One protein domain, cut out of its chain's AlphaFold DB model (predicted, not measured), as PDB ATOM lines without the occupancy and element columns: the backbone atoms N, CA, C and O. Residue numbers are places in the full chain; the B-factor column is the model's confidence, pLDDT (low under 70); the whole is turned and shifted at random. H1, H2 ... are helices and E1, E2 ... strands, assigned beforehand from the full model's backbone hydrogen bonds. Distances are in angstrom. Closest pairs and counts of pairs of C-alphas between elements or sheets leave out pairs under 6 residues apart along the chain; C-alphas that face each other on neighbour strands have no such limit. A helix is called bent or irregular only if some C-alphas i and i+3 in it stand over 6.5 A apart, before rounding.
ATOM      1  N   GLU A  12      52.411  54.486 -34.942       88.69
ATOM      2  CA  GLU A  12      53.545  53.558 -34.854       88.69
ATOM      3  C   GLU A  12      53.917  53.220 -33.405       88.69
ATOM      4  O   GLU A  12      54.103  52.051 -33.085       88.69
ATOM      5  N   THR A  13      53.905  54.198 -32.494       89.81
ATOM      6  CA  THR A  13      54.208  53.971 -31.069       89.81
ATOM      7  C   THR A  13      53.235  52.986 -30.410       89.81
ATOM      8  O   THR A  13      53.622  52.225 -29.523       89.81
ATOM      9  N   ALA A  14      51.968  52.968 -30.836       89.56
ATOM     10  CA  ALA A  14      51.006  51.969 -30.372       89.56
ATOM     11  C   ALA A  14      51.390  50.558 -30.835       89.56
ATOM     12  O   ALA A  14      51.324  49.610 -30.056       89.56
ATOM     13  N   VAL A  15      51.829  50.424 -32.090       89.62
ATOM     14  CA  VAL A  15      52.301  49.147 -32.639       89.62
ATOM     15  C   VAL A  15      53.537  48.673 -31.890       89.62
ATOM     16  O   VAL A  15      53.563  47.529 -31.446       89.62
ATOM     17  N   GLU A  16      54.511  49.555 -31.677       91.31
ATOM     18  CA  GLU A  16      55.735  49.226 -30.952       91.31
ATOM     19  C   GLU A  16      55.442  48.703 -29.539       91.31
ATOM     20  O   GLU A  16      55.962  47.660 -29.143       91.31
ATOM     21  N   ARG A  17      54.541  49.363 -28.799       90.62
ATOM     22  CA  ARG A  17      54.142  48.926 -27.449       90.62
ATOM     23  C   ARG A  17      53.378  47.610 -27.439       90.62
ATOM     24  O   ARG A  17      53.609  46.778 -26.559       90.62
ATOM     25  N   ALA A  18      52.479  47.407 -28.400       91.44
ATOM     26  CA  ALA A  18      51.790  46.131 -28.545       91.44
ATOM     27  C   ALA A  18      52.797  45.005 -28.806       91.44
ATOM     28  O   ALA A  18      52.709  43.943 -28.191       91.44
ATOM     29  N   VAL A  19      53.781  45.246 -29.677       92.00
ATOM     30  CA  VAL A  19      54.824  44.263 -29.966       92.00
ATOM     31  C   VAL A  19      55.735  44.039 -28.770       92.00
ATOM     32  O   VAL A  19      56.007  42.887 -28.472       92.00
ATOM     33  N   ASP A  20      56.151  45.072 -28.040       91.88
ATOM     34  CA  ASP A  20      56.989  44.908 -26.842       91.88
ATOM     35  C   ASP A  20      56.291  44.081 -25.756       91.88
ATOM     36  O   ASP A  20      56.938  43.313 -25.049       91.88
ATOM     37  N   SER A  21      54.965  44.187 -25.671       91.00
ATOM     38  CA  SER A  21      54.161  43.401 -24.729       91.00
ATOM     39  C   SER A  21      54.043  41.926 -25.135       91.00
ATOM     40  O   SER A  21      53.961  41.056 -24.274       91.00
ATOM     41  N   LEU A  22      54.020  41.634 -26.440       92.38
ATOM     42  CA  LEU A  22      53.883  40.268 -26.966       92.38
ATOM     43  C   LEU A  22      55.234  39.578 -27.177       92.38
ATOM     44  O   LEU A  22      55.343  38.367 -27.028       92.38
ATOM     45  N   ILE A  23      56.254  40.341 -27.552       93.06
ATOM     46  CA  ILE A  23      57.598  39.896 -27.911       93.06
ATOM     47  C   ILE A  23      58.571  40.749 -27.085       93.06
ATOM     48  O   ILE A  23      59.020  41.799 -27.555       93.06
ATOM     49  N   PRO A  24      58.876  40.332 -25.842       87.38
ATOM     50  CA  PRO A  24      59.736  41.103 -24.944       87.38
ATOM     51  C   PRO A  24      61.128  41.335 -25.545       87.38
ATOM     52  O   PRO A  24      61.640  42.453 -25.561       87.38
ATOM     53  N   GLU A  25      61.685  40.280 -26.139       89.88
ATOM     54  CA  GLU A  25      62.997  40.282 -26.779       89.88
ATOM     55  C   GLU A  25      62.916  40.636 -28.275       89.88
ATOM     56  O   GLU A  25      61.895  41.095 -28.785       89.88
ATOM     57  N   THR A  26      64.011  40.437 -29.011       89.50
ATOM     58  CA  THR A  26      64.011  40.625 -30.475       89.50
ATOM     59  C   THR A  26      63.285  39.486 -31.195       89.50
ATOM     60  O   THR A  26      62.623  39.698 -32.207       89.50
ATOM     61  N   ILE A  27      63.393  38.263 -30.677       90.81
ATOM     62  CA  ILE A  27      62.825  37.062 -31.288       90.81
ATOM     63  C   ILE A  27      62.018  36.319 -30.231       90.81
ATOM     64  O   ILE A  27      62.510  36.087 -29.128       90.81
ATOM     65  N   LEU A  28      60.802  35.914 -30.589       92.00
ATOM     66  CA  LEU A  28      60.004  34.964 -29.823       92.00
ATOM     67  C   LEU A  28      59.693  33.750 -30.698       92.00
ATOM     68  O   LEU A  28      59.060  33.872 -31.749       92.00
ATOM     69  N   GLU A  29      60.139  32.579 -30.264       92.81
ATOM     70  CA  GLU A  29      59.848  31.318 -30.938       92.81
ATOM     71  C   GLU A  29      58.573  30.689 -30.377       92.81
ATOM     72  O   GLU A  29      58.331  30.695 -29.168       92.81
ATOM     73  N   SER A  30      57.768  30.087 -31.249       92.69
ATOM     74  CA  SER A  30      56.520  29.440 -30.854       92.69
ATOM     75  C   SER A  30      56.734  28.312 -29.844       92.69
ATOM     76  O   SER A  30      55.916  28.137 -28.949       92.69
ATOM     77  N   VAL A  31      57.870  27.607 -29.923       94.25
ATOM     78  CA  VAL A  31      58.238  26.553 -28.965       94.25
ATOM     79  C   VAL A  31      58.375  27.092 -27.540       94.25
ATOM     80  O   VAL A  31      57.991  26.414 -26.590       94.25
ATOM     81  N   THR A  32      58.865  28.325 -27.374       94.12
ATOM     82  CA  THR A  32      58.939  28.987 -26.068       94.12
ATOM     83  C   THR A  32      57.536  29.265 -25.535       94.12
ATOM     84  O   THR A  32      57.264  29.008 -24.364       94.12
ATOM     85  N   CYS A  33      56.618  29.721 -26.393       93.94
ATOM     86  CA  CYS A  33      55.215  29.909 -26.022       93.94
ATOM     87  C   CYS A  33      54.552  28.588 -25.608       93.94
ATOM     88  O   CYS A  33      53.863  28.541 -24.592       93.94
ATOM     89  N   ASP A  34      54.792  27.511 -26.356       93.44
ATOM     90  CA  ASP A  34      54.214  26.192 -26.080       93.44
ATOM     91  C   ASP A  34      54.705  25.621 -24.740       93.44
ATOM     92  O   ASP A  34      53.927  25.020 -23.999       93.44
ATOM     93  N   GLN A  35      55.982  25.840 -24.400       95.44
ATOM     94  CA  GLN A  35      56.572  25.431 -23.119       95.44
ATOM     95  C   GLN A  35      55.995  26.204 -21.929       95.44
ATOM     96  O   GLN A  35      55.771  25.619 -20.870       95.44
ATOM     97  N   LEU A  36      55.759  27.509 -22.097       93.62
ATOM     98  CA  LEU A  36      55.164  28.360 -21.065       93.62
ATOM     99  C   LEU A  36      53.653  28.126 -20.911       93.62
ATOM    100  O   LEU A  36      53.086  28.405 -19.854       93.62
ATOM    101  N   GLY A  37      52.988  27.607 -21.947       90.75
ATOM    102  CA  GLY A  37      51.557  27.325 -21.924       90.75
ATOM    103  C   GLY A  37      50.748  28.584 -21.612       90.75
ATOM    104  O   GLY A  37      50.855  29.586 -22.317       90.75
ATOM    105  N   ALA A  38      49.939  28.544 -20.551       87.88
ATOM    106  CA  ALA A  38      49.095  29.669 -20.137       87.88
ATOM    107  C   ALA A  38      49.888  30.910 -19.687       87.88
ATOM    108  O   ALA A  38      49.372  32.018 -19.790       87.88
ATOM    109  N   GLU A  39      51.138  30.736 -19.252       90.56
ATOM    110  CA  GLU A  39      52.015  31.833 -18.819       90.56
ATOM    111  C   GLU A  39      52.718  32.527 -19.998       90.56
ATOM    112  O   GLU A  39      53.433  33.512 -19.818       90.56
ATOM    113  N   SER A  40      52.544  32.021 -21.227       91.75
ATOM    114  CA  SER A  40      53.089  32.669 -22.417       91.75
ATOM    115  C   SER A  40      52.410  34.027 -22.651       91.75
ATOM    116  O   SER A  40      51.174  34.076 -22.693       91.75
ATOM    117  N   PRO A  41      53.169  35.108 -22.937       87.50
ATOM    118  CA  PRO A  41      52.592  36.405 -23.312       87.50
ATOM    119  C   PRO A  41      51.808  36.338 -24.633       87.50
ATOM    120  O   PRO A  41      51.013  37.219 -24.950       87.50
ATOM    121  N   VAL A  42      52.031  35.279 -25.416       91.44
ATOM    122  CA  VAL A  42      51.406  35.039 -26.711       91.44
ATOM    123  C   VAL A  42      50.663  33.713 -26.677       91.44
ATOM    124  O   VAL A  42      51.260  32.650 -26.509       91.44
ATOM    125  N   GLN A  43      49.363  33.785 -26.943       90.44
ATOM    126  CA  GLN A  43      48.556  32.645 -27.361       90.44
ATOM    127  C   GLN A  43      48.338  32.809 -28.869       90.44
ATOM    128  O   GLN A  43      47.569  33.666 -29.319       90.44
ATOM    129  N   TYR A  44      49.092  32.064 -29.676       90.88
ATOM    130  CA  TYR A  44      49.046  32.184 -31.131       90.88
ATOM    131  C   TYR A  44      48.113  31.135 -31.748       90.88
ATOM    132  O   TYR A  44      48.003  30.006 -31.283       90.88
ATOM    133  N   THR A  45      47.437  31.520 -32.826       90.69
ATOM    134  CA  THR A  45      46.676  30.611 -33.685       90.69
ATOM    135  C   THR A  45      46.746  31.117 -35.120       90.69
ATOM    136  O   THR A  45      46.979  32.308 -35.356       90.69
ATOM    137  N   GLU A  46      46.560  30.209 -36.071       89.62
ATOM    138  CA  GLU A  46      46.399  30.549 -37.479       89.62
ATOM    139  C   GLU A  46      44.983  31.081 -37.714       89.62
ATOM    140  O   GLU A  46      43.988  30.466 -37.321       89.62
ATOM    141  N   CYS A  47      44.897  32.238 -38.366       91.06
ATOM    142  CA  CYS A  47      43.636  32.915 -38.627       91.06
ATOM    143  C   CYS A  47      43.423  33.110 -40.124       91.06
ATOM    144  O   CYS A  47      44.341  33.500 -40.846       91.06
ATOM    145  N   GLN A  48      42.178  32.965 -40.569       93.06
ATOM    146  CA  GLN A  48      41.729  33.591 -41.804       93.06
ATOM    147  C   GLN A  48      41.489  35.081 -41.542       93.06
ATOM    148  O   GLN A  48      40.733  35.438 -40.637       93.06
ATOM    149  N   LEU A  49      42.122  35.935 -42.346       91.62
ATOM    150  CA  LEU A  49      41.938  37.385 -42.334       91.62
ATOM    151  C   LEU A  49      41.074  37.796 -43.529       91.62
ATOM    152  O   LEU A  49      41.445  37.554 -44.677       91.62
ATOM    153  N   GLN A  50      39.946  38.448 -43.265       94.38
ATOM    154  CA  GLN A  50      39.116  39.087 -44.282       94.38
ATOM    155  C   GLN A  50      39.072  40.590 -44.017       94.38
ATOM    156  O   GLN A  50      38.892  41.020 -42.880       94.38
ATOM    157  N   VAL A  51      39.236  41.387 -45.073       91.44
ATOM    158  CA  VAL A  51      39.231  42.851 -44.996       91.44
ATOM    159  C   VAL A  51      38.158  43.383 -45.935       91.44
ATOM    160  O   VAL A  51      38.132  43.042 -47.114       91.44
ATOM    161  N   SER A  52      37.278  44.224 -45.403       92.62
ATOM    162  CA  SER A  52      36.238  44.933 -46.141       92.62
ATOM    163  C   SER A  52      36.314  46.422 -45.799       92.62
ATOM    164  O   SER A  52      36.360  46.760 -44.619       92.62
ATOM    165  N   PRO A  53      36.286  47.337 -46.782       87.06
ATOM    166  CA  PRO A  53      36.293  48.775 -46.502       87.06
ATOM    167  C   PRO A  53      35.102  49.239 -45.645       87.06
ATOM    168  O   PRO A  53      35.234  50.147 -44.827       87.06
ATOM    169  N   GLN A  54      33.939  48.612 -45.840       90.06
ATOM    170  CA  GLN A  54      32.685  48.984 -45.182       90.06
ATOM    171  C   GLN A  54      32.564  48.320 -43.810       90.06
ATOM    172  O   GLN A  54      32.243  48.979 -42.826       90.06
ATOM    173  N   GLU A  55      32.883  47.026 -43.740       90.12
ATOM    174  CA  GLU A  55      32.696  46.240 -42.520       90.12
ATOM    175  C   GLU A  55      33.920  46.302 -41.600       90.12
ATOM    176  O   GLU A  55      33.772  46.271 -40.385       90.12
ATOM    177  N   GLY A  56      35.135  46.433 -42.135       92.31
ATOM    178  CA  GLY A  56      36.391  46.395 -41.384       92.31
ATOM    179  C   GLY A  56      37.121  45.056 -41.506       92.31
ATOM    180  O   GLY A  56      37.176  44.465 -42.585       92.31
ATOM    181  N   ILE A  57      37.716  44.587 -40.409       93.38
ATOM    182  CA  ILE A  57      38.527  43.363 -40.365       93.38
ATOM    183  C   ILE A  57      37.754  42.247 -39.663       93.38
ATOM    184  O   ILE A  57      37.308  42.409 -38.530       93.38
ATOM    185  N   LEU A  58      37.656  41.084 -40.302       94.38
ATOM    186  CA  LEU A  58      37.157  39.857 -39.693       94.38
ATOM    187  C   LEU A  58      38.296  38.839 -39.587       94.38
ATOM    188  O   LEU A  58      38.922  38.467 -40.579       94.38
ATOM    189  N   LEU A  59      38.549  38.387 -38.364       94.12
ATOM    190  CA  LEU A  59      39.471  37.309 -38.038       94.12
ATOM    191  C   LEU A  59      38.664  36.057 -37.702       94.12
ATOM    192  O   LEU A  59      37.786  36.111 -36.843       94.12
ATOM    193  N   THR A  60      38.989  34.930 -38.327       95.56
ATOM    194  CA  THR A  60      38.434  33.612 -37.979       95.56
ATOM    195  C   THR A  60      39.572  32.691 -37.570       95.56
ATOM    196  O   THR A  60      40.479  32.467 -38.366       95.56
ATOM    197  N   ASP A  61      39.536  32.164 -36.347       93.69
ATOM    198  CA  ASP A  61      40.514  31.176 -35.877       93.69
ATOM    199  C   ASP A  61      40.261  29.843 -36.594       93.69
ATOM    200  O   ASP A  61      39.197  29.231 -36.445       93.69
ATOM    201  N   LEU A  62      41.239  29.388 -37.376       93.06
ATOM    202  CA  LEU A  62      41.113  28.170 -38.177       93.06
ATOM    203  C   LEU A  62      41.092  26.907 -37.313       93.06
ATOM    204  O   LEU A  62      40.481  25.908 -37.690       93.06
ATOM    205  N   ASN A  63      41.714  26.968 -36.135       91.12
ATOM    206  CA  ASN A  63      41.825  25.843 -35.215       91.12
ATOM    207  C   ASN A  63      40.767  25.878 -34.107       91.12
ATOM    208  O   ASN A  63      40.637  24.901 -33.370       91.12
ATOM    209  N   ARG A  64      40.024  26.990 -33.982       90.06
ATOM    210  CA  ARG A  64      39.016  27.233 -32.932       90.06
ATOM    211  C   ARG A  64      39.564  27.008 -31.519       90.06
ATOM    212  O   ARG A  64      38.865  26.480 -30.655       90.06
ATOM    213  N   LYS A  65      40.831  27.365 -31.299       89.56
ATOM    214  CA  LYS A  65      41.536  27.145 -30.028       89.56
ATOM    215  C   LYS A  65      41.426  28.341 -29.092       89.56
ATOM    216  O   LYS A  65      41.336  28.151 -27.886       89.56
ATOM    217  N   ILE A  66      41.452  29.556 -29.638       90.31
ATOM    218  CA  ILE A  66      41.557  30.797 -28.856       90.31
ATOM    219  C   ILE A  66      40.263  31.601 -28.937       90.31
ATOM    220  O   ILE A  66      39.787  32.143 -27.943       90.31
ATOM    221  N   PHE A  67      39.677  31.692 -30.126       92.06
ATOM    222  CA  PHE A  67      38.394  32.350 -30.343       92.06
ATOM    223  C   PHE A  67      37.668  31.683 -31.514       92.06
ATOM    224  O   PHE A  67      38.224  30.818 -32.176       92.06
ATOM    225  N   PHE A  68      36.411  32.046 -31.767       93.25
ATOM    226  CA  PHE A  68      35.711  31.595 -32.973       93.25
ATOM    227  C   PHE A  68      35.914  32.601 -34.109       93.25
ATOM    228  O   PHE A  68      36.603  32.325 -35.090       93.25
ATOM    229  N   GLN A  69      35.372  33.805 -33.931       94.81
ATOM    230  CA  GLN A  69      35.555  34.933 -34.836       94.81
ATOM    231  C   GLN A  69      35.700  36.228 -34.040       94.81
ATOM    232  O   GLN A  69      35.132  36.360 -32.954       94.81
ATOM    233  N   ARG A  70      36.452  37.187 -34.581       93.25
ATOM    234  CA  ARG A  70      36.529  38.553 -34.062       93.25
ATOM    235  C   ARG A  70      36.405  39.558 -35.188       93.25
ATOM    236  O   ARG A  70      37.149  39.501 -36.162       93.25
ATOM    237  N   HIS A  71      35.472  40.483 -35.015       93.00
ATOM    238  CA  HIS A  71      35.223  41.573 -35.943       93.00
ATOM    239  C   HIS A  71      35.730  42.885 -35.347       93.00
ATOM    240  O   HIS A  71      35.404  43.222 -34.210       93.00
ATOM    241  N   LEU A  72      36.550  43.595 -36.114       91.56
ATOM    242  CA  LEU A  72      37.014  44.947 -35.834       91.56
ATOM    243  C   LEU A  72      36.338  45.851 -36.856       91.56
ATOM    244  O   LEU A  72      36.660  45.797 -38.046       91.56
ATOM    245  N   SER A  73      35.361  46.632 -36.406       91.75
ATOM    246  CA  SER A  73      34.568  47.464 -37.303       91.75
ATOM    247  C   SER A  73      35.436  48.538 -37.959       91.75
ATOM    248  O   SER A  73      36.316  49.106 -37.313       91.75
ATOM    249  N   SER A  74      35.166  48.858 -39.226       88.19
ATOM    250  CA  SER A  74      35.887  49.904 -39.973       88.19
ATOM    251  C   SER A  74      36.097  51.214 -39.181       88.19
ATOM    252  O   SER A  74      37.247  51.630 -39.037       88.19
ATOM    253  N   PRO A  75      35.070  51.824 -38.542       89.56
ATOM    254  CA  PRO A  75      35.261  53.068 -37.789       89.56
ATOM    255  C   PRO A  75      36.096  52.917 -36.507       89.56
ATOM    256  O   PRO A  75      36.548  53.921 -35.964       89.56
ATOM    257  N   SER A  76      36.293  51.695 -36.002       86.06
ATOM    258  CA  SER A  76      37.158  51.446 -34.841       86.06
ATOM    259  C   SER A  76      38.641  51.343 -35.207       86.06
ATOM    260  O   SER A  76      39.499  51.451 -34.333       86.06
ATOM    261  N   ILE A  77      38.960  51.168 -36.493       87.25
ATOM    262  CA  ILE A  77      40.329  51.006 -36.976       87.25
ATOM    263  C   ILE A  77      40.925  52.386 -37.270       87.25
ATOM    264  O   ILE A  77      40.718  52.960 -38.334       87.25
ATOM    265  N   VAL A  78      41.693  52.916 -36.319       87.25
ATOM    266  CA  VAL A  78      42.355  54.229 -36.441       87.25
ATOM    267  C   VAL A  78      43.757  54.172 -37.057       87.25
ATOM    268  O   VAL A  78      44.244  55.176 -37.567       87.25
ATOM    269  N   PHE A  79      44.423  53.015 -37.011       86.06
ATOM    270  CA  PHE A  79      45.777  52.823 -37.528       86.06
ATOM    271  C   PHE A  79      46.049  51.343 -37.802       86.06
ATOM    272  O   PHE A  79      45.700  50.499 -36.986       86.06
ATOM    273  N   VAL A  80      46.702  51.028 -38.920       85.75
ATOM    274  CA  VAL A  80      47.248  49.694 -39.197       85.75
ATOM    275  C   VAL A  80      48.677  49.890 -39.659       85.75
ATOM    276  O   VAL A  80      48.922  50.575 -40.650       85.75
ATOM    277  N   GLY A  81      49.614  49.289 -38.939       84.94
ATOM    278  CA  GLY A  81      51.032  49.433 -39.219       84.94
ATOM    279  C   GLY A  81      51.790  48.143 -39.000       84.94
ATOM    280  O   GLY A  81      51.273  47.172 -38.444       84.94
ATOM    281  N   VAL A  82      53.028  48.175 -39.468       85.62
ATOM    282  CA  VAL A  82      54.039  47.161 -39.223       85.62
ATOM    283  C   VAL A  82      55.005  47.712 -38.184       85.62
ATOM    284  O   VAL A  82      55.362  48.882 -38.288       85.62
ATOM    285  N   ASP A  83      55.431  46.899 -37.213       86.62
ATOM    286  CA  ASP A  83      56.516  47.313 -36.312       86.62
ATOM    287  C   ASP A  83      57.759  47.677 -37.148       86.62
ATOM    288  O   ASP A  83      58.229  46.831 -37.918       86.62
ATOM    289  N   PRO A  84      58.271  48.919 -37.060       81.44
ATOM    290  CA  PRO A  84      59.444  49.339 -37.824       81.44
ATOM    291  C   PRO A  84      60.734  48.639 -37.374       81.44
ATOM    292  O   PRO A  84      61.753  48.730 -38.060       81.44
ATOM    293  N   ARG A  85      60.712  47.957 -36.227       88.44
ATOM    294  CA  ARG A  85      61.852  47.242 -35.651       88.44
ATOM    295  C   ARG A  85      61.860  45.793 -36.142       88.44
ATOM    296  O   ARG A  85      60.814  45.193 -36.375       88.44
ATOM    297  N   ASP A  86      63.044  45.189 -36.226       85.31
ATOM    298  CA  ASP A  86      63.239  43.794 -36.664       85.31
ATOM    299  C   ASP A  86      62.819  42.755 -35.595       85.31
ATOM    300  O   ASP A  86      63.471  41.724 -35.413       85.31
ATOM    301  N   LYS A  87      61.724  43.009 -34.866       89.75
ATOM    302  CA  LYS A  87      61.145  42.038 -33.935       89.75
ATOM    303  C   LYS A  87      60.392  40.952 -34.695       89.75
ATOM    304  O   LYS A  87      59.655  41.224 -35.643       89.75
ATOM    305  N   MET A  88      60.569  39.701 -34.277       89.31
ATOM    306  CA  MET A  88      60.080  38.545 -35.027       89.31
ATOM    307  C   MET A  88      59.383  37.521 -34.138       89.31
ATOM    308  O   MET A  88      59.889  37.141 -33.085       89.31
ATOM    309  N   PHE A  89      58.258  36.999 -34.631       90.50
ATOM    310  CA  PHE A  89      57.655  35.771 -34.120       90.50
ATOM    311  C   PHE A  89      57.949  34.613 -35.080       90.50
ATOM    312  O   PHE A  89      57.545  34.637 -36.250       90.50
ATOM    313  N   LEU A  90      58.669  33.599 -34.599       89.81
ATOM    314  CA  LEU A  90      59.103  32.458 -35.400       89.81
ATOM    315  C   LEU A  90      58.251  31.230 -35.086       89.81
ATOM    316  O   LEU A  90      58.201  30.774 -33.949       89.81
ATOM    317  N   HIS A  91      57.622  30.666 -36.113       89.19
ATOM    318  CA  HIS A  91      56.899  29.404 -36.030       89.19
ATOM    319  C   HIS A  91      57.470  28.438 -37.081       89.19
ATOM    320  O   HIS A  91      57.683  28.870 -38.220       89.19
ATOM    321  N   PRO A  92      57.693  27.146 -36.770       83.31
ATOM    322  CA  PRO A  92      58.286  26.183 -37.706       83.31
ATOM    323  C   PRO A  92      57.570  26.119 -39.063       83.31
ATOM    324  O   PRO A  92      58.215  26.054 -40.110       83.31
ATOM    325  N   ASN A  93      56.236  26.231 -39.065       81.19
ATOM    326  CA  ASN A  93      55.453  26.210 -40.306       81.19
ATOM    327  C   ASN A  93      55.645  27.463 -41.173       81.19
ATOM    328  O   ASN A  93      55.364  27.400 -42.365       81.19
ATOM    329  N   HIS A  94      56.137  28.586 -40.637       80.31
ATOM    330  CA  HIS A  94      56.357  29.791 -41.446       80.31
ATOM    331  C   HIS A  94      57.356  29.523 -42.574       80.31
ATOM    332  O   HIS A  94      57.088  29.868 -43.721       80.31
ATOM    333  N   ALA A  95      58.461  28.837 -42.269       67.62
ATOM    334  CA  ALA A  95      59.458  28.476 -43.270       67.62
ATOM    335  C   ALA A  95      58.888  27.512 -44.326       67.62
ATOM    336  O   ALA A  95      59.135  27.689 -45.517       67.62
ATOM    337  N   VAL A  96      58.080  26.538 -43.896       70.06
ATOM    338  CA  VAL A  96      57.441  25.539 -44.774       70.06
ATOM    339  C   VAL A  96      56.430  26.182 -45.727       70.06
ATOM    340  O   VAL A  96      56.328  25.784 -46.883       70.06
ATOM    341  N   LEU A  97      55.715  27.206 -45.262       69.31
ATOM    342  CA  LEU A  97      54.733  27.960 -46.046       69.31
ATOM    343  C   LEU A  97      55.361  29.100 -46.870       69.31
ATOM    344  O   LEU A  97      54.646  29.858 -47.521       69.31
ATOM    345  N   GLY A  98      56.692  29.236 -46.852       59.47
ATOM    346  CA  GLY A  98      57.414  30.269 -47.599       59.47
ATOM    347  C   GLY A  98      57.329  31.673 -46.990       59.47
ATOM    348  O   GLY A  98      57.739  32.643 -47.628       59.47
ATOM    349  N   PHE A  99      56.841  31.813 -45.755       61.56
ATOM    350  CA  PHE A  99      56.832  33.083 -45.035       61.56
ATOM    351  C   PHE A  99      58.233  33.406 -44.515       61.56
ATOM    352  O   PHE A  99      58.648  32.968 -43.441       61.56
ATOM    353  N   GLN A 100      58.971  34.211 -45.277       52.16
ATOM    354  CA  GLN A 100      60.250  34.765 -44.846       52.16
ATOM    355  C   GLN A 100      60.011  36.122 -44.174       52.16
ATOM    356  O   GLN A 100      59.619  37.082 -44.831       52.16
ATOM    357  N   LYS A 101      60.248  36.190 -42.857       54.47
ATOM    358  CA  LYS A 101      60.079  37.385 -42.004       54.47
ATOM    359  C   LYS A 101      58.634  37.920 -41.930       54.47
ATOM    360  O   LYS A 101      58.348  38.998 -42.457       54.47
ATOM    361  N   PRO A 102      57.707  37.198 -41.274       56.81
ATOM    362  CA  PRO A 102      56.353  37.699 -41.069       56.81
ATOM    363  C   PRO A 102      56.398  38.989 -40.244       56.81
ATOM    364  O   PRO A 102      56.892  39.008 -39.117       56.81
ATOM    365  N   ARG A 103      55.904  40.076 -40.838       58.44
ATOM    366  CA  ARG A 103      55.847  41.391 -40.201       58.44
ATOM    367  C   ARG A 103      54.613  41.493 -39.316       58.44
ATOM    368  O   ARG A 103      53.537  41.020 -39.682       58.44
ATOM    369  N   LEU A 104      54.779  42.101 -38.150       58.91
ATOM    370  CA  LEU A 104      53.745  42.184 -37.126       58.91
ATOM    371  C   LEU A 104      52.757  43.288 -37.483       58.91
ATOM    372  O   LEU A 104      53.141  44.449 -37.541       58.91
ATOM    373  N   LEU A 105      51.503  42.914 -37.737       56.59
ATOM    374  CA  LEU A 105      50.413  43.845 -38.022       56.59
ATOM    375  C   LEU A 105      49.547  44.019 -36.774       56.59
ATOM    376  O   LEU A 105      49.085  43.025 -36.211       56.59
ATOM    377  N   SER A 106      49.295  45.265 -36.374       52.50
ATOM    378  CA  SER A 106      48.396  45.585 -35.258       52.50
ATOM    379  C   SER A 106      47.245  46.481 -35.729       52.50
ATOM    380  O   SER A 106      47.487  47.640 -36.073       52.50
ATOM    381  N   PRO A 107      46.004  45.964 -35.806       51.69
ATOM    382  CA  PRO A 107      44.808  46.793 -35.838       51.69
ATOM    383  C   PRO A 107      44.468  47.244 -34.402       51.69
ATOM    384  O   PRO A 107      44.680  46.483 -33.456       51.69
TER     385      PRO A 107
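What this domain is: This is residues 12 to 107 of the 125 residues of the protein "PTB domain-containing protein" of Schistocephalus solidus (UniProt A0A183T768). A three-stranded antiparallel sheet, E2, E3 and E4, makes one end of the domain, and the small parallel pair of E1 and E5 stands towards the other end, with H2 and H3 following those two strands. Residues 40 to 46 and 74 to 87 join the two parts, which stay separate, and residues 81 to 82 pair antiparallel with residues 105 to 106 between them. The printed part has 96 residues, with three named helices and five named strands in the order H1 E1 H2 E2 E3 E4 E5 H3, of mixed class. The whole is compact, with a radius of gyration of the C-alphas of 14.0 A and spans of 39 by 31 by 29 A.

Where its parts are: H1, residues 12 to 22, is 15.5 A long and begins at C-alpha 12 (53.545, 53.558, -34.854). E1 is residues 27 to 29. H2, residues 30 to 39, is 13.1 A long and irregular: C-alphas 35 and 38 are 9.1 A apart. E2, residues 47 to 52, is 16.0 A long; E3, residues 56 to 61, 16.7 A; E4, residues 69 to 73, 12.8 A. E5 is residues 88 to 90. H3, residues 92 to 96, ends at C-alpha 96 (57.441, 25.539, -44.774).

How they stand to each other: E2, E3 and E4 form a meander, each strand the antiparallel neighbour of the one before. In the hairpin of E2 and E3, N 50 and O 58 are 2.9 A apart, within hydrogen-bond range; in that of E3 and E4, N 59 and O 70 are 2.8 A apart. E1 and E5 are parallel at 20 degrees, with N 28 and O 88 at 2.9 A. H2 and H3 are close but not clearly touching, their closest C-alphas, of Ser 30 and Pro 92, 7.8 A apart. H1, H2 and H3 are not on the three-stranded sheet. Every O i to N i+4 pair of H1 is within hydrogen-bond range, against 4 of 6 in H2 and 0 of 1 in H3, where 1 of 2 O i to N i+3 pairs is.

The domain as a whole: The farthest C-alphas, of Gln 35 and Gln 54, are 40.2 A apart. The printed part has no cut, and the link from E4 to E5 is long, 14 residues. Mean pLDDT of the printed part is 86.1; residues 95 and 97 to 107 are under 70.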